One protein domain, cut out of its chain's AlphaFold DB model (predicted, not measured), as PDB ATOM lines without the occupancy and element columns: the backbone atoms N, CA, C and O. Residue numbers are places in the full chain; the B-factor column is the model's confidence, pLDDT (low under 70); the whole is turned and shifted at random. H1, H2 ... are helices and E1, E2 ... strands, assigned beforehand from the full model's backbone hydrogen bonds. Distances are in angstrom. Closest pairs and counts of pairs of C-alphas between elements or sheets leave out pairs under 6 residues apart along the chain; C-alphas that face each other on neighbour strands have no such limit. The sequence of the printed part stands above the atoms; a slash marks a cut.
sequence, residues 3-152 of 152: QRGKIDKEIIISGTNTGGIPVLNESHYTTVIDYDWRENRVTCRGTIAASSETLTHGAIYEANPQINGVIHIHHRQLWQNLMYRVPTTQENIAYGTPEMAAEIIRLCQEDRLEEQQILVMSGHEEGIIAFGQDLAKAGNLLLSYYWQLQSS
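Overview. This is residues 3 to 152 of the 152 residues of the protein "Aldolase_II domain-containing protein" of Microcystis sp. T1-4 (UniProt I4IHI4). Two small three-stranded sheets have helix H1 between them: the meander E1 E2 E3, each strand the antiparallel neighbour of the one before, makes one end of the body, and beyond H1 comes the sheet E4 E6 E5, with H5 and H2 over its other face. H3 packs beside H1, and short H4 only grazes the second sheet. The printed part has 150 residues with five named helices and six named strands, in the order E1 E2 E3 H1 E4 H2 H3 H4 E5 E6 H5; both sheets are antiparallel, and the class is mixed, helices and strands. The whole is compact and rounded, with a radius of gyration of the C-alphas of 14.6 A and spans of 43 by 33 by 27 A.

Along the chain. E1, residues 11 to 14, begins at C-alpha 11 (21.172, 30.956, 43.814). E2, residues 29 to 36, is 19.7 A long and bends by 67 degrees at residue 33; E3 is residues 41 to 45. H1, residues 54 to 63, is 14.3 A long. E4, residues 69 to 74, is 17.1 A long, and H2 is residues 76 to 82. H3, residues 98 to 108, is 15.4 A long, and H4 is residues 111 to 116. E5 is residues 118 to 120, and E6, residues 127 to 132, is 17.3 A long. H5, residues 135 to 150, is 22.4 A long and ends at C-alpha 150 (45.831, 10.925, 36.199).

Arrangement. E1 and E2 form a hairpin, with N 11 and O 32 2.9 A apart. E2 and E3 form another, with N 43 and O 34 2.8 A apart. With this sheet H1 makes two layers, a helix on one face of a sheet; it runs across the strands over E2, at a height of 9.0 A. H1 is also on the sheet E4 E6 E5, at a height of 9.9 A. H5 and H2 are on the opposite face from H1, at heights of 9.4 A and 8.1 A. In that sheet N 71 and O 130 of E4 and E6 are 2.8 A apart, and N 119 and O 129 of the hairpin E5 and E6 are 2.8 A apart. H1 and H3 touch, the closest C-alphas being those of Thr 56 and Ala 101 at 5.1 A; they run the same way at a steep tilt of 35.3 degrees, only just past shallow. H5 touches H2 with residues 145 to 149 alone, about perpendicular at 86 degrees, the closest C-alphas being those of Leu 78 and Tyr 146 at 6.7 A. H4 is close to H3 but not clearly touching, with C-alphas 108 and 114 closest at 6.4 A. Every O i to N i+4 pair is within hydrogen-bond range in H1, H2, H3, H4 and H5.

Size, cuts and confidence. The C-alphas of Arg 45 and Ser 152, the two farthest apart, are 43.8 A apart. The printed part has no cut. The links E1 to E2, of 14 residues, and H2 to H3, of 15, are long. Mean pLDDT of the printed part is 93.8, and no printed residue is under 70.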
ATOM      1  N   GLN A   3      26.543  29.377  42.998       97.62
ATOM      2  CA  GLN A   3      26.856  29.997  44.274       97.62
ATOM      3  C   GLN A   3      25.568  30.426  44.983       97.62
ATOM      4  O   GLN A   3      24.641  30.914  44.331       97.62
ATOM      5  N   ARG A   4      25.500  30.259  46.309       97.06
ATOM      6  CA  ARG A   4      24.360  30.743  47.096       97.06
ATOM      7  C   ARG A   4      24.325  32.273  47.048       97.06
ATOM      8  O   ARG A   4      25.356  32.943  47.120       97.06
ATOM      9  N   GLY A   5      23.125  32.813  46.895       94.81
ATOM     10  CA  GLY A   5      22.859  34.239  46.967       94.81
ATOM     11  C   GLY A   5      22.865  34.768  48.400       94.81
ATOM     12  O   GLY A   5      23.210  34.070  49.356       94.81
ATOM     13  N   LYS A   6      22.496  36.041  48.550       89.88
ATOM     14  CA  LYS A   6      22.457  36.722  49.858       89.88
ATOM     15  C   LYS A   6      21.108  36.584  50.551       89.88
ATOM     16  O   LYS A   6      21.014  36.809  51.756       89.88
ATOM     17  N   ILE A   7      20.074  36.286  49.776       89.06
ATOM     18  CA  ILE A   7      18.702  36.122  50.240       89.06
ATOM     19  C   ILE A   7      18.416  34.623  50.355       89.06
ATOM     20  O   ILE A   7      19.021  33.809  49.654       89.06
ATOM     21  N   ASP A   8      17.511  34.253  51.259       88.19
ATOM     22  CA  ASP A   8      17.065  32.869  51.379       88.19
ATOM     23  C   ASP A   8      16.573  32.327  50.026       88.19
ATOM     24  O   ASP A   8      15.930  33.045  49.259       88.19
ATOM     25  N   LYS A   9      16.933  31.074  49.728       90.31
ATOM     26  CA  LYS A   9      16.697  30.382  48.445       90.31
ATOM     27  C   LYS A   9      17.235  31.057  47.174       90.31
ATOM     28  O   LYS A   9      16.984  30.567  46.071       90.31
ATOM     29  N   GLU A  10      18.013  32.127  47.285       96.31
ATOM     30  CA  GLU A  10      18.656  32.739  46.127       96.31
ATOM     31  C   GLU A  10      19.878  31.916  45.694       96.31
ATOM     32  O   GLU A  10      20.701  31.514  46.523       96.31
ATOM     33  N   ILE A  11      20.020  31.662  44.392       97.31
ATOM     34  CA  ILE A  11      21.172  30.956  43.814       97.31
ATOM     35  C   ILE A  11      21.582  31.645  42.513       97.31
ATOM     36  O   ILE A  11      20.770  31.816  41.609       97.31
ATOM     37  N   ILE A  12      22.862  31.978  42.370       97.38
ATOM     38  CA  ILE A  12      23.447  32.358  41.081       97.38
ATOM     39  C   ILE A  12      23.941  31.076  40.420       97.38
ATOM     40  O   ILE A  12      24.810  30.396  40.966       97.38
ATOM     41  N   ILE A  13      23.387  30.714  39.264       97.25
ATOM     42  CA  ILE A  13      23.658  29.427  38.613       97.25
ATOM     43  C   ILE A  13      23.917  29.597  37.121       97.25
ATOM     44  O   ILE A  13      23.362  30.487  36.472       97.25
ATOM     45  N   SER A  14      24.780  28.739  36.573       96.06
ATOM     46  CA  SER A  14      24.977  28.633  35.128       96.06
ATOM     47  C   SER A  14      23.658  28.306  34.428       96.06
ATOM     48  O   SER A  14      22.866  27.495  34.920       96.06
ATOM     49  N   GLY A  15      23.432  28.925  33.276       93.38
ATOM     50  CA  GLY A  15      22.263  28.648  32.459       93.38
ATOM     51  C   GLY A  15      22.301  27.263  31.817       93.38
ATOM     52  O   GLY A  15      23.320  26.571  31.809       93.38
ATOM     53  N   THR A  16      21.168  26.849  31.261       90.31
ATOM     54  CA  THR A  16      21.098  25.620  30.465       90.31
ATOM     55  C   THR A  16      21.982  25.706  29.213       90.31
ATOM     56  O   THR A  16      22.187  26.786  28.657       90.31
ATOM     57  N   ASN A  17      22.500  24.564  28.753       87.06
ATOM     58  CA  ASN A  17      23.323  24.430  27.541       87.06
ATOM     59  C   ASN A  17      24.623  25.264  27.505       87.06
ATOM     60  O   ASN A  17      25.162  25.515  26.428       87.06
ATOM     61  N   THR A  18      25.186  25.655  28.654       89.56
ATOM     62  CA  THR A  18      26.459  26.404  28.702       89.56
ATOM     63  C   THR A  18      27.707  25.518  28.800       89.56
ATOM     64  O   THR A  18      28.818  26.038  28.798       89.56
ATOM     65  N   GLY A  19      27.560  24.189  28.893       84.44
ATOM     66  CA  GLY A  19      28.671  23.258  29.158       84.44
ATOM     67  C   GLY A  19      29.762  23.211  28.079       84.44
ATOM     68  O   GLY A  19      30.900  22.869  28.378       84.44
ATOM     69  N   GLY A  20      29.441  23.589  26.838       86.19
ATOM     70  CA  GLY A  20      30.404  23.653  25.731       86.19
ATOM     71  C   GLY A  20      31.128  24.995  25.585       86.19
ATOM     72  O   GLY A  20      31.911  25.155  24.652       86.19
ATOM     73  N   ILE A  21      30.849  25.975  26.449       89.69
ATOM     74  CA  ILE A  21      31.396  27.331  26.335       89.69
ATOM     75  C   ILE A  21      32.691  27.419  27.161       89.69
ATOM     76  O   ILE A  21      32.624  27.320  28.386       89.69
ATOM     77  N   PRO A  22      33.865  27.655  26.539       87.69
ATOM     78  CA  PRO A  22      35.145  27.638  27.254       87.69
ATOM     79  C   PRO A  22      35.294  28.762  28.283       87.69
ATOM     80  O   PRO A  22      35.939  28.587  29.312       87.69
ATOM     81  N   VAL A  23      34.715  29.932  27.991       89.69
ATOM     82  CA  VAL A  23      34.771  31.111  28.860       89.69
ATOM     83  C   VAL A  23      33.366  31.654  29.048       89.69
ATOM     84  O   VAL A  23      32.749  32.177  28.117       89.69
ATOM     85  N   LEU A  24      32.858  31.522  30.268       90.50
ATOM     86  CA  LEU A  24      31.562  32.065  30.641       90.50
ATOM     87  C   LEU A  24      31.688  33.551  30.996       90.50
ATOM     88  O   LEU A  24      32.706  33.998  31.515       90.50
ATOM     89  N   ASN A  25      30.627  34.309  30.735       92.31
ATOM     90  CA  ASN A  25      30.456  35.682  31.185       92.31
ATOM     91  C   ASN A  25      29.069  35.786  31.839       92.31
ATOM     92  O   ASN A  25      28.335  34.797  31.893       92.31
ATOM     93  N   GLU A  26      28.709  36.967  32.323       92.06
ATOM     94  CA  GLU A  26      27.469  37.225  33.065       92.06
ATOM     95  C   GLU A  26      26.190  36.779  32.331       92.06
ATOM     96  O   GLU A  26      25.257  36.317  32.982       92.06
ATOM     97  N   SER A  27      26.145  36.834  30.993       93.19
ATOM     98  CA  SER A  27      24.961  36.427  30.216       93.19
ATOM     99  C   SER A  27      24.714  34.915  30.214       93.19
ATOM    100  O   SER A  27      23.618  34.466  29.874       93.19
ATOM    101  N   HIS A  28      25.717  34.128  30.611       95.88
ATOM    102  CA  HIS A  28      25.624  32.677  30.751       95.88
ATOM    103  C   HIS A  28      25.172  32.240  32.151       95.88
ATOM    104  O   HIS A  28      25.132  31.042  32.437       95.88
ATOM    105  N   TYR A  29      24.825  33.190  33.020       96.19
ATOM    106  CA  TYR A  29      24.300  32.935  34.355       96.19
ATOM    107  C   TYR A  29      22.909  33.543  34.519       96.19
ATOM    108  O   TYR A  29      22.518  34.494  33.845       96.19
ATOM    109  N   THR A  30      22.151  32.983  35.453       97.06
ATOM    110  CA  THR A  30      20.851  33.504  35.869       97.06
ATOM    111  C   THR A  30      20.734  33.433  37.383       97.06
ATOM    112  O   THR A  30      21.447  32.668  38.040       97.06
ATOM    113  N   THR A  31      19.843  34.242  37.948       97.31
ATOM    114  CA  THR A  31      19.569  34.222  39.388       97.31
ATOM    115  C   THR A  31      18.289  33.448  39.637       97.31
ATOM    116  O   THR A  31      17.213  33.867  39.220       97.31
ATOM    117  N   VAL A  32      18.377  32.322  40.328       97.31
ATOM    118  CA  VAL A  32      17.224  31.653  40.934       97.31
ATOM    119  C   VAL A  32      16.833  32.466  42.158       97.31
ATOM    120  O   VAL A  32      17.680  32.746  43.001       97.31
ATOM    121  N   ILE A  33      15.572  32.880  42.224       96.75
ATOM    122  CA  ILE A  33      15.038  33.715  43.311       96.75
ATOM    123  C   ILE A  33      14.105  32.938  44.240       96.75
ATOM    124  O   ILE A  33      13.795  33.415  45.324       96.75
ATOM    125  N   ASP A  34      13.632  31.775  43.797       96.12
ATOM    126  CA  ASP A  34      12.896  30.814  44.610       96.12
ATOM    127  C   ASP A  34      12.965  29.438  43.939       96.12
ATOM    128  O   ASP A  34      13.042  29.331  42.708       96.12
ATOM    129  N   TYR A  35      12.905  28.388  44.745       95.38
ATOM    130  CA  TYR A  35      12.755  27.019  44.278       95.38
ATOM    131  C   TYR A  35      12.004  26.177  45.311       95.38
ATOM    132  O   TYR A  35      12.010  26.443  46.520       95.38
ATOM    133  N   ASP A  36      11.351  25.144  44.799       94.38
ATOM    134  CA  ASP A  36      10.703  24.109  45.584       94.38
ATOM    135  C   ASP A  36      10.965  22.766  44.912       94.38
ATOM    136  O   ASP A  36      10.441  22.469  43.835       94.38
ATOM    137  N   TRP A  37      11.816  21.961  45.543       91.31
ATOM    138  CA  TRP A  37      12.177  20.658  45.008       91.31
ATOM    139  C   TRP A  37      11.034  19.649  45.097       91.31
ATOM    140  O   TRP A  37      10.991  18.746  44.269       91.31
ATOM    141  N   ARG A  38      10.086  19.805  46.033       91.62
ATOM    142  CA  ARG A  38       8.928  18.905  46.161       91.62
ATOM    143  C   ARG A  38       7.934  19.139  45.035       91.62
ATOM    144  O   ARG A  38       7.373  18.189  44.502       91.62
ATOM    145  N   GLU A  39       7.744  20.399  44.658       94.25
ATOM    146  CA  GLU A  39       6.835  20.792  43.575       94.25
ATOM    147  C   GLU A  39       7.518  20.851  42.199       94.25
ATOM    148  O   GLU A  39       6.899  21.271  41.222       94.25
ATOM    149  N   ASN A  40       8.786  20.436  42.107       92.25
ATOM    150  CA  ASN A  40       9.606  20.515  40.897       92.25
ATOM    151  C   ASN A  40       9.583  21.917  40.247       92.25
ATOM    152  O   ASN A  40       9.460  22.062  39.028       92.25
ATOM    153  N   ARG A  41       9.643  22.970  41.073       94.69
ATOM    154  CA  ARG A  41       9.504  24.365  40.637       94.69
ATOM    155  C   ARG A  41      10.798  25.135  40.843       94.69
ATOM    156  O   ARG A  41      11.384  25.126  41.921       94.69
ATOM    157  N   VAL A  42      11.172  25.908  39.828       94.94
ATOM    158  CA  VAL A  42      12.259  26.887  39.888       94.94
ATOM    159  C   VAL A  42      11.757  28.210  39.326       94.94
ATOM    160  O   VAL A  42      11.235  28.257  38.213       94.94
ATOM    161  N   THR A  43      11.955  29.292  40.075       96.19
ATOM    162  CA  THR A  43      11.707  30.657  39.606       96.19
ATOM    163  C   THR A  43      13.043  31.361  39.438       96.19
ATOM    164  O   THR A  43      13.799  31.515  40.398       96.19
ATOM    165  N   CYS A  44      13.341  31.815  38.224       95.19
ATOM    166  CA  CYS A  44      14.582  32.521  37.923       95.19
ATOM    167  C   CYS A  44      14.336  33.895  37.298       95.19
ATOM    168  O   CYS A  44      13.282  34.182  36.730       95.19
ATOM    169  N   ARG A  45      15.337  34.759  37.439       94.75
ATOM    170  CA  ARG A  45      15.411  36.110  36.904       94.75
ATOM    171  C   ARG A  45      16.729  36.244  36.151       94.75
ATOM    172  O   ARG A  45      17.804  36.208  36.749       94.75
ATOM    173  N   GLY A  46      16.631  36.436  34.844       91.31
ATOM    174  CA  GLY A  46      17.776  36.590  33.958       91.31
ATOM    175  C   GLY A  46      17.382  36.351  32.508       91.31
ATOM    176  O   GLY A  46      16.234  36.033  32.204       91.31
ATOM    177  N   THR A  47      18.343  36.520  31.608       89.25
ATOM    178  CA  THR A  47      18.147  36.370  30.157       89.25
ATOM    179  C   THR A  47      18.321  34.934  29.668       89.25
ATOM    180  O   THR A  47      18.112  34.663  28.489       89.25
ATOM    181  N   ILE A  48      18.710  34.018  30.557       93.56
ATOM    182  CA  ILE A  48      18.912  32.600  30.271       93.56
ATOM    183  C   ILE A  48      18.133  31.752  31.278       93.56
ATOM    184  O   ILE A  48      18.030  32.097  32.460       93.56
ATOM    185  N   ALA A  49      17.571  30.641  30.802       93.44
ATOM    186  CA  ALA A  49      16.949  29.650  31.669       93.44
ATOM    187  C   ALA A  49      18.010  29.007  32.572       93.44
ATOM    188  O   ALA A  49      19.128  28.739  32.126       93.44
ATOM    189  N   ALA A  50      17.658  28.756  33.832       94.38
ATOM    190  CA  ALA A  50      18.546  28.093  34.782       94.38
ATOM    191  C   ALA A  50      18.885  26.665  34.329       94.38
ATOM    192  O   ALA A  50      18.151  26.062  33.542       94.38
ATOM    193  N   SER A  51      19.997  26.120  34.829       93.25
ATOM    194  CA  SER A  51      20.339  24.708  34.628       93.25
ATOM    195  C   SER A  51      19.166  23.794  35.010       93.25
ATOM    196  O   SER A  51      18.497  24.025  36.022       93.25
ATOM    197  N   SER A  52      18.959  22.716  34.252       89.50
ATOM    198  CA  SER A  52      17.992  21.658  34.584       89.50
ATOM    199  C   SER A  52      18.273  20.996  35.937       89.50
ATOM    200  O   SER A  52      17.382  20.405  36.533       89.50
ATOM    201  N   GLU A  53      19.494  21.129  36.453       92.00
ATOM    202  CA  GLU A  53      19.927  20.543  37.724       92.00
ATOM    203  C   GLU A  53      19.861  21.539  38.888       92.00
ATOM    204  O   GLU A  53      20.390  21.285  39.967       92.00
ATOM    205  N   THR A  54      19.177  22.674  38.709       95.19
ATOM    206  CA  THR A  54      19.001  23.687  39.763       95.19
ATOM    207  C   THR A  54      18.485  23.092  41.075       95.19
ATOM    208  O   THR A  54      18.976  23.464  42.139       95.19
ATOM    209  N   LEU A  55      17.536  22.153  41.026       95.12
ATOM    210  CA  LEU A  55      16.984  21.535  42.237       95.12
ATOM    211  C   LEU A  55      18.010  20.686  42.987       95.12
ATOM    212  O   LEU A  55      18.004  20.684  44.211       95.12
ATOM    213  N   THR A  56      18.934  20.041  42.279       95.06
ATOM    214  CA  THR A  56      20.046  19.310  42.893       95.06
ATOM    215  C   THR A  56      20.992  20.259  43.631       95.06
ATOM    216  O   THR A  56      21.407  19.987  44.755       95.06
ATOM    217  N   HIS A  57      21.289  21.417  43.037       96.69
ATOM    218  CA  HIS A  57      22.068  22.463  43.702       96.69
ATOM    219  C   HIS A  57      21.329  23.017  44.936       96.69
ATOM    220  O   HIS A  57      21.927  23.154  46.003       96.69
ATOM    221  N   GLY A  58      20.026  23.285  44.807       95.94
ATOM    222  CA  GLY A  58      19.159  23.717  45.905       95.94
ATOM    223  C   GLY A  58      19.112  22.713  47.057       95.94
ATOM    224  O   GLY A  58      19.287  23.100  48.205       95.94
ATOM    225  N   ALA A  59      18.984  21.420  46.758       95.56
ATOM    226  CA  ALA A  59      18.984  20.335  47.738       95.56
ATOM    227  C   ALA A  59      20.246  20.328  48.618       95.56
ATOM    228  O   ALA A  59      20.151  20.222  49.839       95.56
ATOM    229  N   ILE A  60      21.424  20.518  48.015       96.12
ATOM    230  CA  ILE A  60      22.697  20.617  48.748       96.12
ATOM    231  C   ILE A  60      22.698  21.845  49.667       96.12
ATOM    232  O   ILE A  60      23.127  21.775  50.820       96.12
ATOM    233  N   TYR A  61      22.196  22.975  49.170       95.94
ATOM    234  CA  TYR A  61      22.098  24.200  49.953       95.94
ATOM    235  C   TYR A  61      21.078  24.118  51.096       95.94
ATOM    236  O   TYR A  61      21.305  24.737  52.139       95.94
ATOM    237  N   GLU A  62      19.974  23.393  50.923       93.19
ATOM    238  CA  GLU A  62      19.002  23.126  51.988       93.19
ATOM    239  C   GLU A  62      19.579  22.186  53.049       93.19
ATOM    240  O   GLU A  62      19.356  22.395  54.240       93.19
ATOM    241  N   ALA A  63      20.340  21.172  52.631       92.81
ATOM    242  CA  ALA A  63      20.867  20.167  53.541       92.81
ATOM    243  C   ALA A  63      21.970  20.703  54.465       92.81
ATOM    244  O   ALA A  63      22.069  20.261  55.609       92.81
ATOM    245  N   ASN A  64      22.787  21.660  54.006       91.50
ATOM    246  CA  ASN A  64      23.835  22.250  54.837       91.50
ATOM    247  C   ASN A  64      24.001  23.769  54.598       91.50
ATOM    248  O   ASN A  64      24.455  24.195  53.526       91.50
ATOM    249  N   PRO A  65      23.716  24.620  55.608       91.19
ATOM    250  CA  PRO A  65      23.811  26.074  55.481       91.19
ATOM    251  C   PRO A  65      25.249  26.597  55.347       91.19
ATOM    252  O   PRO A  65      25.436  27.733  54.921       91.19
ATOM    253  N   GLN A  66      26.271  25.797  55.677       93.12
ATOM    254  CA  GLN A  66      27.681  26.171  55.504       93.12
ATOM    255  C   GLN A  66      28.154  26.044  54.050       93.12
ATOM    256  O   GLN A  66      29.216  26.561  53.695       93.12
ATOM    257  N   ILE A  67      27.388  25.358  53.196       95.62
ATOM    258  CA  ILE A  67      27.704  25.230  51.775       95.62
ATOM    259  C   ILE A  67      27.294  26.505  51.043       95.62
ATOM    260  O   ILE A  67      26.160  26.985  51.157       95.62
ATOM    261  N   ASN A  68      28.219  27.014  50.234       97.25
ATOM    262  CA  ASN A  68      28.047  28.229  49.447       97.25
ATOM    263  C   ASN A  68      28.395  28.029  47.964       97.25
ATOM    264  O   ASN A  68      27.905  28.770  47.121       97.25
ATOM    265  N   GLY A  69      29.198  27.021  47.618       97.94
ATOM    266  CA  GLY A  69      29.561  26.697  46.237       97.94
ATOM    267  C   GLY A  69      29.244  25.249  45.897       97.94
ATOM    268  O   GLY A  69      29.564  24.359  46.680       97.94
ATOM    269  N   VAL A  70      28.638  25.024  44.730       98.19
ATOM    270  CA  VAL A  70      28.347  23.686  44.194       98.19
ATOM    271  C   VAL A  70      28.799  23.618  42.739       98.19
ATOM    272  O   VAL A  70      28.453  24.469  41.912       98.19
ATOM    273  N   ILE A  71      29.558  22.583  42.405       97.75
ATOM    274  CA  ILE A  71      30.028  22.303  41.054       97.75
ATOM    275  C   ILE A  71      29.557  20.908  40.669       97.75
ATOM    276  O   ILE A  71      29.886  19.926  41.324       97.75
ATOM    277  N   HIS A  72      28.814  20.853  39.571       96.31
ATOM    278  CA  HIS A  72      28.434  19.627  38.894       96.31
ATOM    279  C   HIS A  72      29.224  19.510  37.595       96.31
ATOM    280  O   HIS A  72      29.330  20.500  36.859       96.31
ATOM    281  N   ILE A  73      29.789  18.333  37.334       95.38
ATOM    282  CA  ILE A  73      30.543  18.026  36.117       95.38
ATOM    283  C   ILE A  73      30.120  16.680  35.533       95.38
ATOM    284  O   ILE A  73      29.602  15.811  36.230       95.38
ATOM    285  N   HIS A  74      30.452  16.504  34.257       95.25
ATOM    286  CA  HIS A  74      30.379  15.230  33.559       95.25
ATOM    287  C   HIS A  74      31.786  14.747  33.213       95.25
ATOM    288  O   HIS A  74      32.481  15.381  32.418       95.25
ATOM    289  N   HIS A  75      32.228  13.646  33.822       96.75
ATOM    290  CA  HIS A  75      33.524  13.045  33.504       96.75
ATOM    291  C   HIS A  75      33.527  11.522  33.714       96.75
ATOM    292  O   HIS A  75      33.812  11.038  34.811       96.75
ATOM    293  N   ARG A  76      33.321  10.739  32.640       97.00
ATOM    294  CA  ARG A  76      33.156   9.268  32.703       97.00
ATOM    295  C   ARG A  76      34.227   8.532  33.508       97.00
ATOM    296  O   ARG A  76      33.891   7.774  34.409       97.00
ATOM    297  N   GLN A  77      35.511   8.751  33.217       97.50
ATOM    298  CA  GLN A  77      36.589   7.991  33.869       97.50
ATOM    299  C   GLN A  77      36.665   8.263  35.382       97.50
ATOM    300  O   GLN A  77      36.877   7.347  36.173       97.50
ATOM    301  N   LEU A  78      36.454   9.517  35.787       97.75
ATOM    302  CA  LEU A  78      36.421   9.917  37.187       97.75
ATOM    303  C   LEU A  78      35.174   9.367  37.884       97.75
ATOM    304  O   LEU A  78      35.282   8.828  38.977       97.75
ATOM    305  N   TRP A  79      34.021   9.411  37.218       98.25
ATOM    306  CA  TRP A  79      32.764   8.852  37.719       98.25
ATOM    307  C   TRP A  79      32.894   7.349  37.993       98.25
ATOM    308  O   TRP A  79      32.582   6.893  39.090       98.25
ATOM    309  N   GLN A  80      33.472   6.594  37.052       97.38
ATOM    310  CA  GLN A  80      33.763   5.166  37.227       97.38
ATOM    311  C   GLN A  80      34.750   4.908  38.374       97.38
ATOM    312  O   GLN A  80      34.582   3.952  39.126       97.38
ATOM    313  N   ASN A  81      35.781   5.748  38.515       97.06
ATOM    314  CA  ASN A  81      36.787   5.597  39.565       97.06
ATOM    315  C   ASN A  81      36.227   5.878  40.968       97.06
ATOM    316  O   ASN A  81      36.637   5.217  41.921       97.06
ATOM    317  N   LEU A  82      35.316   6.846  41.090       97.12
ATOM    318  CA  LEU A  82      34.733   7.280  42.360       97.12
ATOM    319  C   LEU A  82      33.509   6.466  42.788       97.12
ATOM    320  O   LEU A  82      33.159   6.493  43.969       97.12
ATOM    321  N   MET A  83      32.875   5.745  41.861       97.31
ATOM    322  CA  MET A  83      31.687   4.929  42.108       97.31
ATOM    323  C   MET A  83      31.850   4.056  43.365       97.31
ATOM    324  O   MET A  83      32.793   3.270  43.468       97.31
ATOM    325  N   TYR A  84      30.949   4.224  44.339       95.44
ATOM    326  CA  TYR A  84      30.952   3.552  45.652       95.44
ATOM    327  C   TYR A  84      32.174   3.808  46.561       95.44
ATOM    328  O   TYR A  84      32.224   3.294  47.683       95.44
ATOM    329  N   ARG A  85      33.152   4.620  46.139       95.19
ATOM    330  CA  ARG A  85      34.271   5.086  46.983       95.19
ATOM    331  C   ARG A  85      33.922   6.362  47.744       95.19
ATOM    332  O   ARG A  85      34.398   6.570  48.861       95.19
ATOM    333  N   VAL A  86      33.061   7.177  47.149       96.00
ATOM    334  CA  VAL A  86      32.417   8.346  47.759       96.00
ATOM    335  C   VAL A  86      30.902   8.099  47.849       96.00
ATOM    336  O   VAL A  86      30.408   7.167  47.200       96.00
ATOM    337  N   PRO A  87      30.148   8.876  48.647       96.50
ATOM    338  CA  PRO A  87      28.694   8.859  48.656       96.50
ATOM    339  C   PRO A  87      28.132   8.804  47.242       96.50
ATOM    340  O   PRO A  87      28.562   9.533  46.349       96.50
ATOM    341  N   THR A  88      27.222   7.869  47.021       96.75
ATOM    342  CA  THR A  88      26.704   7.546  45.696       96.75
ATOM    343  C   THR A  88      25.189   7.457  45.800       96.75
ATOM    344  O   THR A  88      24.682   6.794  46.705       96.75
ATOM    345  N   THR A  89      24.472   8.134  44.904       96.56
ATOM    346  CA  THR A  89      23.000   8.076  44.856       96.56
ATOM    347  C   THR A  89      22.513   6.669  44.499       96.56
ATOM    348  O   THR A  89      23.285   5.836  44.017       96.56
ATOM    349  N   GLN A  90      21.219   6.393  44.661       95.62
ATOM    350  CA  GLN A  90      20.605   5.186  44.092       95.62
ATOM    351  C   GLN A  90      20.541   5.252  42.552       95.62
ATOM    352  O   GLN A  90      20.341   6.321  41.973       95.62
ATOM    353  N   GLU A  91      20.708   4.099  41.893       93.00
ATOM    354  CA  GLU A  91      20.836   3.978  40.425       93.00
ATOM    355  C   GLU A  91      19.521   4.243  39.679       93.00
ATOM    356  O   GLU A  91      19.512   4.741  38.558       93.00
ATOM    357  N   ASN A  92      18.386   3.946  40.306       92.81
ATOM    358  CA  ASN A  92      17.054   4.078  39.716       92.81
ATOM    359  C   ASN A  92      16.455   5.491  39.831       92.81
ATOM    360  O   ASN A  92      15.278   5.674  39.512       92.81
ATOM    361  N   ILE A  93      17.225   6.476  40.300       92.69
ATOM    362  CA  ILE A  93      16.767   7.855  40.475       92.69
ATOM    363  C   ILE A  93      17.276   8.704  39.310       92.69
ATOM    364  O   ILE A  93      18.478   8.912  39.148       92.69
ATOM    365  N   ALA A  94      16.344   9.197  38.494       88.25
ATOM    366  CA  ALA A  94      16.648  10.059  37.360       88.25
ATOM    367  C   ALA A  94      17.034  11.473  37.817       88.25
ATOM    368  O   ALA A  94      16.548  11.974  38.827       88.25
ATOM    369  N   TYR A  95      17.889  12.148  37.055       85.69
ATOM    370  CA  TYR A  95      18.256  13.534  37.332       85.69
ATOM    371  C   TYR A  95      17.139  14.522  37.006       85.69
ATOM    372  O   TYR A  95      16.242  14.246  36.212       85.69
ATOM    373  N   GLY A  96      17.224  15.712  37.605       83.81
ATOM    374  CA  GLY A  96      16.231  16.765  37.392       83.81
ATOM    375  C   GLY A  96      14.852  16.436  37.971       83.81
ATOM    376  O   GLY A  96      13.881  17.096  37.608       83.81
ATOM    377  N   THR A  97      14.751  15.434  38.850       90.06
ATOM    378  CA  THR A  97      13.501  15.064  39.519       90.06
ATOM    379  C   THR A  97      13.528  15.406  41.016       90.06
ATOM    380  O   THR A  97      14.607  15.500  41.615       90.06
ATOM    381  N   PRO A  98      12.353  15.574  41.653       92.62
ATOM    382  CA  PRO A  98      12.238  15.701  43.107       92.62
ATOM    383  C   PRO A  98      12.906  14.561  43.882       92.62
ATOM    384  O   PRO A  98      13.478  14.788  44.947       92.62
ATOM    385  N   GLU A  99      12.864  13.340  43.349       94.81
ATOM    386  CA  GLU A  99      13.478  12.159  43.960       94.81
ATOM    387  C   GLU A  99      15.003  12.290  44.023       94.81
ATOM    388  O   GLU A  99      15.596  11.927  45.036       94.81
ATOM    389  N   MET A 100      15.635  12.872  42.996       94.44
ATOM    390  CA  MET A 100      17.070  13.176  43.033       94.44
ATOM    391  C   MET A 100      17.392  14.199  44.118       94.44
ATOM    392  O   MET A 100      18.331  14.007  44.885       94.44
ATOM    393  N   ALA A 101      16.602  15.267  44.232       94.56
ATOM    394  CA  ALA A 101      16.793  16.256  45.292       94.56
ATOM    395  C   ALA A 101      16.658  15.626  46.691       94.56
ATOM    396  O   ALA A 101      17.493  15.866  47.562       94.56
ATOM    397  N   ALA A 102      15.653  14.769  46.891       95.00
ATOM    398  CA  ALA A 102      15.459  14.045  48.144       95.00
ATOM    399  C   ALA A 102      16.624  13.093  48.460       95.00
ATOM    400  O   ALA A 102      17.080  13.040  49.601       95.00
ATOM    401  N   GLU A 103      17.133  12.373  47.458       96.00
ATOM    402  CA  GLU A 103      18.276  11.471  47.617       96.00
ATOM    403  C   GLU A 103      19.557  12.223  47.983       96.00
ATOM    404  O   GLU A 103      20.317  11.785  48.844       96.00
ATOM    405  N   ILE A 104      19.774  13.390  47.384       95.06
ATOM    406  CA  ILE A 104      20.907  14.259  47.707       95.06
ATOM    407  C   ILE A 104      20.801  14.768  49.148       95.06
ATOM    408  O   ILE A 104      21.778  14.690  49.889       95.06
ATOM    409  N   ILE A 105      19.613  15.204  49.587       94.12
ATOM    410  CA  ILE A 105      19.376  15.601  50.985       94.12
ATOM    411  C   ILE A 105      19.656  14.430  51.935       94.12
ATOM    412  O   ILE A 105      20.315  14.626  52.955       94.12
ATOM    413  N   ARG A 106      19.194  13.217  51.602       94.75
ATOM    414  CA  ARG A 106      19.442  12.004  52.392       94.75
ATOM    415  C   ARG A 106      20.939  11.725  52.524       94.75
ATOM    416  O   ARG A 106      21.408  11.494  53.632       94.75
ATOM    417  N   LEU A 107      21.687  11.769  51.419       94.50
ATOM    418  CA  LEU A 107      23.138  11.575  51.442       94.50
ATOM    419  C   LEU A 107      23.836  12.656  52.270       94.50
ATOM    420  O   LEU A 107      24.793  12.353  52.972       94.50
ATOM    421  N   CYS A 108      23.382  13.913  52.214       90.31
ATOM    422  CA  CYS A 108      23.990  15.010  52.974       90.31
ATOM    423  C   CYS A 108      23.815  14.869  54.493       90.31
ATOM    424  O   CYS A 108      24.493  15.571  55.235       90.31
ATOM    425  N   GLN A 109      22.927  13.984  54.950       87.81
ATOM    426  CA  GLN A 109      22.765  13.629  56.362       87.81
ATOM    427  C   GLN A 109      23.716  12.504  56.804       87.81
ATOM    428  O   GLN A 109      23.736  12.162  57.983       87.81
ATOM    429  N   GLU A 110      24.479  11.904  55.885       89.44
ATOM    430  CA  GLU A 110      25.497  10.907  56.211       89.44
ATOM    431  C   GLU A 110      26.838  11.584  56.531       89.44
ATOM    432  O   GLU A 110      27.343  12.372  55.727       89.44
ATOM    433  N   ASP A 111      27.472  11.193  57.643       80.75
ATOM    434  CA  ASP A 111      28.765  11.742  58.099       80.75
ATOM    435  C   ASP A 111      29.834  11.736  56.991       80.75
ATOM    436  O   ASP A 111      30.580  12.695  56.796       80.75
ATOM    437  N   ARG A 112      29.864  10.664  56.189       80.94
ATOM    438  CA  ARG A 112      30.821  10.511  55.085       80.94
ATOM    439  C   ARG A 112      30.707  11.622  54.044       80.94
ATOM    440  O   ARG A 112      31.727  12.021  53.489       80.94
ATOM    441  N   LEU A 113      29.497  12.095  53.736       82.56
ATOM    442  CA  LEU A 113      29.323  13.144  52.732       82.56
ATOM    443  C   LEU A 113      29.668  14.525  53.288       82.56
ATOM    444  O   LEU A 113      30.216  15.352  52.557       82.56
ATOM    445  N   GLU A 114      29.411  14.765  54.572       79.12
ATOM    446  CA  GLU A 114      29.866  15.989  55.232       79.12
ATOM    447  C   GLU A 114      31.401  16.095  55.217       79.12
ATOM    448  O   GLU A 114      31.941  17.161  54.914       79.12
ATOM    449  N   GLU A 115      32.100  14.978  55.448       84.81
ATOM    450  CA  GLU A 115      33.564  14.907  55.407       84.81
ATOM    451  C   GLU A 115      34.138  15.010  53.988       84.81
ATOM    452  O   GLU A 115      35.109  15.734  53.758       84.81
ATOM    453  N   GLN A 116      33.572  14.271  53.028       89.94
ATOM    454  CA  GLN A 116      34.151  14.150  51.687       89.94
ATOM    455  C   GLN A 116      33.744  15.284  50.746       89.94
ATOM    456  O   GLN A 116      34.499  15.593  49.831       89.94
ATOM    457  N   GLN A 117      32.573  15.898  50.950       95.81
ATOM    458  CA  GLN A 117      32.044  17.022  50.161       95.81
ATOM    459  C   GLN A 117      31.957  16.785  48.639       95.81
ATOM    460  O   GLN A 117      31.911  17.724  47.837       95.81
ATOM    461  N   ILE A 118      31.935  15.515  48.234       97.69
ATOM    462  CA  ILE A 118      31.808  15.043  46.857       97.69
ATOM    463  C   ILE A 118      30.897  13.816  46.832       97.69
ATOM    464  O   ILE A 118      30.945  12.978  47.735       97.69
ATOM    465  N   LEU A 119      30.087  13.695  45.788       97.31
ATOM    466  CA  LEU A 119      29.234  12.541  45.549       97.31
ATOM    467  C   LEU A 119      29.176  12.178  44.065       97.31
ATOM    468  O   LEU A 119      29.419  13.006  43.184       97.31
ATOM    469  N   VAL A 120      28.820  10.923  43.808       97.31
ATOM    470  CA  VAL A 120      28.578  10.370  42.474       97.31
ATOM    471  C   VAL A 120      27.082  10.154  42.273       97.31
ATOM    472  O   VAL A 120      26.400   9.598  43.135       97.31
ATOM    473  N   MET A 121      26.569  10.560  41.116       95.94
ATOM    474  CA  MET A 121      25.188  10.301  40.719       95.94
ATOM    475  C   MET A 121      25.149   9.015  39.887       95.94
ATOM    476  O   MET A 121      25.527   9.016  38.720       95.94
ATOM    477  N   SER A 122      24.741   7.890  40.469       94.50
ATOM    478  CA  SER A 122      24.742   6.597  39.759       94.50
ATOM    479  C   SER A 122      23.664   6.518  38.670       94.50
ATOM    480  O   SER A 122      23.940   6.017  37.585       94.50
ATOM    481  N   GLY A 123      22.481   7.094  38.909       90.62
ATOM    482  CA  GLY A 123      21.398   7.224  37.921       90.62
ATOM    483  C   GLY A 123      21.607   8.327  36.873       90.62
ATOM    484  O   GLY A 123      20.737   8.561  36.034       90.62
ATOM    485  N   HIS A 124      22.755   9.017  36.904       92.88
ATOM    486  CA  HIS A 124      23.138  10.057  35.948       92.88
ATOM    487  C   HIS A 124      24.570   9.822  35.486       92.88
ATOM    488  O   HIS A 124      25.529  10.238  36.136       92.88
ATOM    489  N   GLU A 125      24.715   9.120  34.365       93.88
ATOM    490  CA  GLU A 125      26.027   8.713  33.872       93.88
ATOM    491  C   GLU A 125      26.980   9.914  33.758       93.88
ATOM    492  O   GLU A 125      26.613  10.991  33.286       93.88
ATOM    493  N   GLU A 126      28.221   9.708  34.204       95.88
ATOM    494  CA  GLU A 126      29.285  10.718  34.263       95.88
ATOM    495  C   GLU A 126      29.088  11.831  35.309       95.88
ATOM    496  O   GLU A 126      30.030  12.598  35.521       95.88
ATOM    497  N   GLY A 127      27.929  11.903  35.973       96.19
ATOM    498  CA  GLY A 127      27.544  12.974  36.893       96.19
ATOM    499  C   GLY A 127      28.252  12.916  38.241       96.19
ATOM    500  O   GLY A 127      28.081  11.971  39.018       96.19
ATOM    501  N   ILE A 128      29.034  13.949  38.536       97.69
ATOM    502  CA  ILE A 128      29.752  14.107  39.803       97.69
ATOM    503  C   ILE A 128      29.446  15.490  40.351       97.69
ATOM    504  O   ILE A 128      29.574  16.487  39.634       97.69
ATOM    505  N   ILE A 129      29.128  15.553  41.641       97.81
ATOM    506  CA  ILE A 129      28.894  16.816  42.329       97.81
ATOM    507  C   ILE A 129      29.906  16.976  43.449       97.81
ATOM    508  O   ILE A 129      30.058  16.090  44.281       97.81
ATOM    509  N   ALA A 130      30.554  18.134  43.496       98.12
ATOM    510  CA  ALA A 130      31.326  18.571  44.646       98.12
ATOM    511  C   ALA A 130      30.837  19.920  45.144       98.12
ATOM    512  O   ALA A 130      30.310  20.744  44.389       98.12
ATOM    513  N   PHE A 131      31.046  20.169  46.425       98.19
ATOM    514  CA  PHE A 131      30.572  21.378  47.071       98.19
ATOM    515  C   PHE A 131      31.500  21.819  48.198       98.19
ATOM    516  O   PHE A 131      32.423  21.117  48.593       98.19
ATOM    517  N   GLY A 132      31.291  23.036  48.693       97.12
ATOM    518  CA  GLY A 132      32.088  23.585  49.781       97.12
ATOM    519  C   GLY A 132      31.616  24.962  50.227       97.12
ATOM    520  O   GLY A 132      30.606  25.489  49.754       97.12
ATOM    521  N   GLN A 133      32.379  25.576  51.134       96.62
ATOM    522  CA  GLN A 133      32.092  26.923  51.662       96.62
ATOM    523  C   GLN A 133      32.225  28.036  50.611       96.62
ATOM    524  O   GLN A 133      31.852  29.177  50.872       96.62
ATOM    525  N   ASP A 134      32.760  27.714  49.435       97.12
ATOM    526  CA  ASP A 134      32.840  28.562  48.252       97.12
ATOM    527  C   ASP A 134      33.131  27.687  47.015       97.12
ATOM    528  O   ASP A 134      33.388  26.481  47.121       97.12
ATOM    529  N   LEU A 135      33.070  28.289  45.824       97.19
ATOM    530  CA  LEU A 135      33.377  27.607  44.562       97.19
ATOM    531  C   LEU A 135      34.843  27.158  44.468       97.19
ATOM    532  O   LEU A 135      35.123  26.158  43.812       97.19
ATOM    533  N   ALA A 136      35.776  27.861  45.117       97.62
ATOM    534  CA  ALA A 136      37.193  27.519  45.061       97.62
ATOM    535  C   ALA A 136      37.479  26.213  45.815       97.62
ATOM    536  O   ALA A 136      38.192  25.360  45.297       97.62
ATOM    537  N   LYS A 137      36.877  26.002  46.990       97.88
ATOM    538  CA  LYS A 137      36.971  24.744  47.744       97.88
ATOM    539  C   LYS A 137      36.366  23.578  46.973       97.88
ATOM    540  O   LYS A 137      37.034  22.559  46.826       97.88
ATOM    541  N   ALA A 138      35.162  23.754  46.423       98.00
ATOM    542  CA  ALA A 138      34.519  22.733  45.595       98.00
ATOM    543  C   ALA A 138      35.377  22.375  44.365       98.00
ATOM    544  O   ALA A 138      35.576  21.202  44.052       98.00
ATOM    545  N   GLY A 139      35.937  23.386  43.692       97.81
ATOM    546  CA  GLY A 139      36.794  23.201  42.521       97.81
ATOM    547  C   GLY A 139      38.119  22.522  42.854       97.81
ATOM    548  O   GLY A 139      38.496  21.559  42.195       97.81
ATOM    549  N   ASN A 140      38.805  22.972  43.906       98.12
ATOM    550  CA  ASN A 140      40.067  22.380  44.352       98.12
ATOM    551  C   ASN A 140      39.891  20.912  44.755       98.12
ATOM    552  O   ASN A 140      40.740  20.086  44.421       98.12
ATOM    553  N   LEU A 141      38.781  20.579  45.421       97.94
ATOM    554  CA  LEU A 141      38.437  19.203  45.761       97.94
ATOM    555  C   LEU A 141      38.258  18.342  44.504       97.94
ATOM    556  O   LEU A 141      38.912  17.306  44.390       97.94
ATOM    557  N   LEU A 142      37.441  18.778  43.538       97.19
ATOM    558  CA  LEU A 142      37.243  18.043  42.278       97.19
ATOM    559  C   LEU A 142      38.552  17.799  41.556       97.19
ATOM    560  O   LEU A 142      38.838  16.684  41.114       97.19
ATOM    561  N   LEU A 143      39.353  18.851  41.442       97.44
ATOM    562  CA  LEU A 143      40.603  18.736  40.739       97.44
ATOM    563  C   LEU A 143      41.568  17.802  41.495       97.44
ATOM    564  O   LEU A 143      42.251  17.012  40.850       97.44
ATOM    565  N   SER A 144      41.574  17.791  42.839       97.56
ATOM    566  CA  SER A 144      42.379  16.844  43.633       97.56
ATOM    567  C   SER A 144      42.123  15.383  43.250       97.56
ATOM    568  O   SER A 144      43.075  14.637  43.012       97.56
ATOM    569  N   TYR A 145      40.855  15.001  43.080       97.00
ATOM    570  CA  TYR A 145      40.472  13.677  42.596       97.00
ATOM    571  C   TYR A 145      40.862  13.453  41.132       97.00
ATOM    572  O   TYR A 145      41.339  12.375  40.776       97.00
ATOM    573  N   TYR A 146      40.712  14.474  40.286       97.00
ATOM    574  CA  TYR A 146      41.153  14.411  38.894       97.00
ATOM    575  C   TYR A 146      42.660  14.131  38.783       97.00
ATOM    576  O   TYR A 146      43.058  13.226  38.056       97.00
ATOM    577  N   TRP A 147      43.517  14.839  39.523       96.94
ATOM    578  CA  TRP A 147      44.968  14.622  39.460       96.94
ATOM    579  C   TRP A 147      45.397  13.276  40.049       96.94
ATOM    580  O   TRP A 147      46.322  12.658  39.521       96.94
ATOM    581  N   GLN A 148      44.717  12.789  41.092       95.19
ATOM    582  CA  GLN A 148      44.943  11.437  41.617       95.19
ATOM    583  C   GLN A 148      44.648  10.370  40.558       95.19
ATOM    584  O   GLN A 148      45.450   9.456  40.370       95.19
ATOM    585  N   LEU A 149      43.546  10.524  39.818       95.00
ATOM    586  CA  LEU A 149      43.191   9.638  38.710       95.00
ATOM    587  C   LEU A 149      44.248   9.647  37.597       95.00
ATOM    588  O   LEU A 149      44.579   8.585  37.089       95.00
ATOM    589  N   GLN A 150      44.785  10.816  37.232       90.56
ATOM    590  CA  GLN A 150      45.831  10.925  36.199       90.56
ATOM    591  C   GLN A 150      47.190  10.357  36.639       90.56
ATOM    592  O   GLN A 150      48.054  10.108  35.803       90.56
ATOM    593  N   SER A 151      47.391  10.195  37.947       90.19
ATOM    594  CA  SER A 151      48.637   9.688  38.534       90.19
ATOM    595  C   SER A 151      48.585   8.188  38.860       90.19
ATOM    596  O   SER A 151      49.571   7.657  39.371       90.19
ATOM    597  N   SER A 152      47.443   7.535  38.616       74.62
ATOM    598  CA  SER A 152      47.192   6.105  38.862       74.62
ATOM    599  C   SER A 152      47.362   5.289  37.586       74.62
ATOM    600  O   SER A 152      47.913   4.172  37.684       74.62
TER     601      SER A 152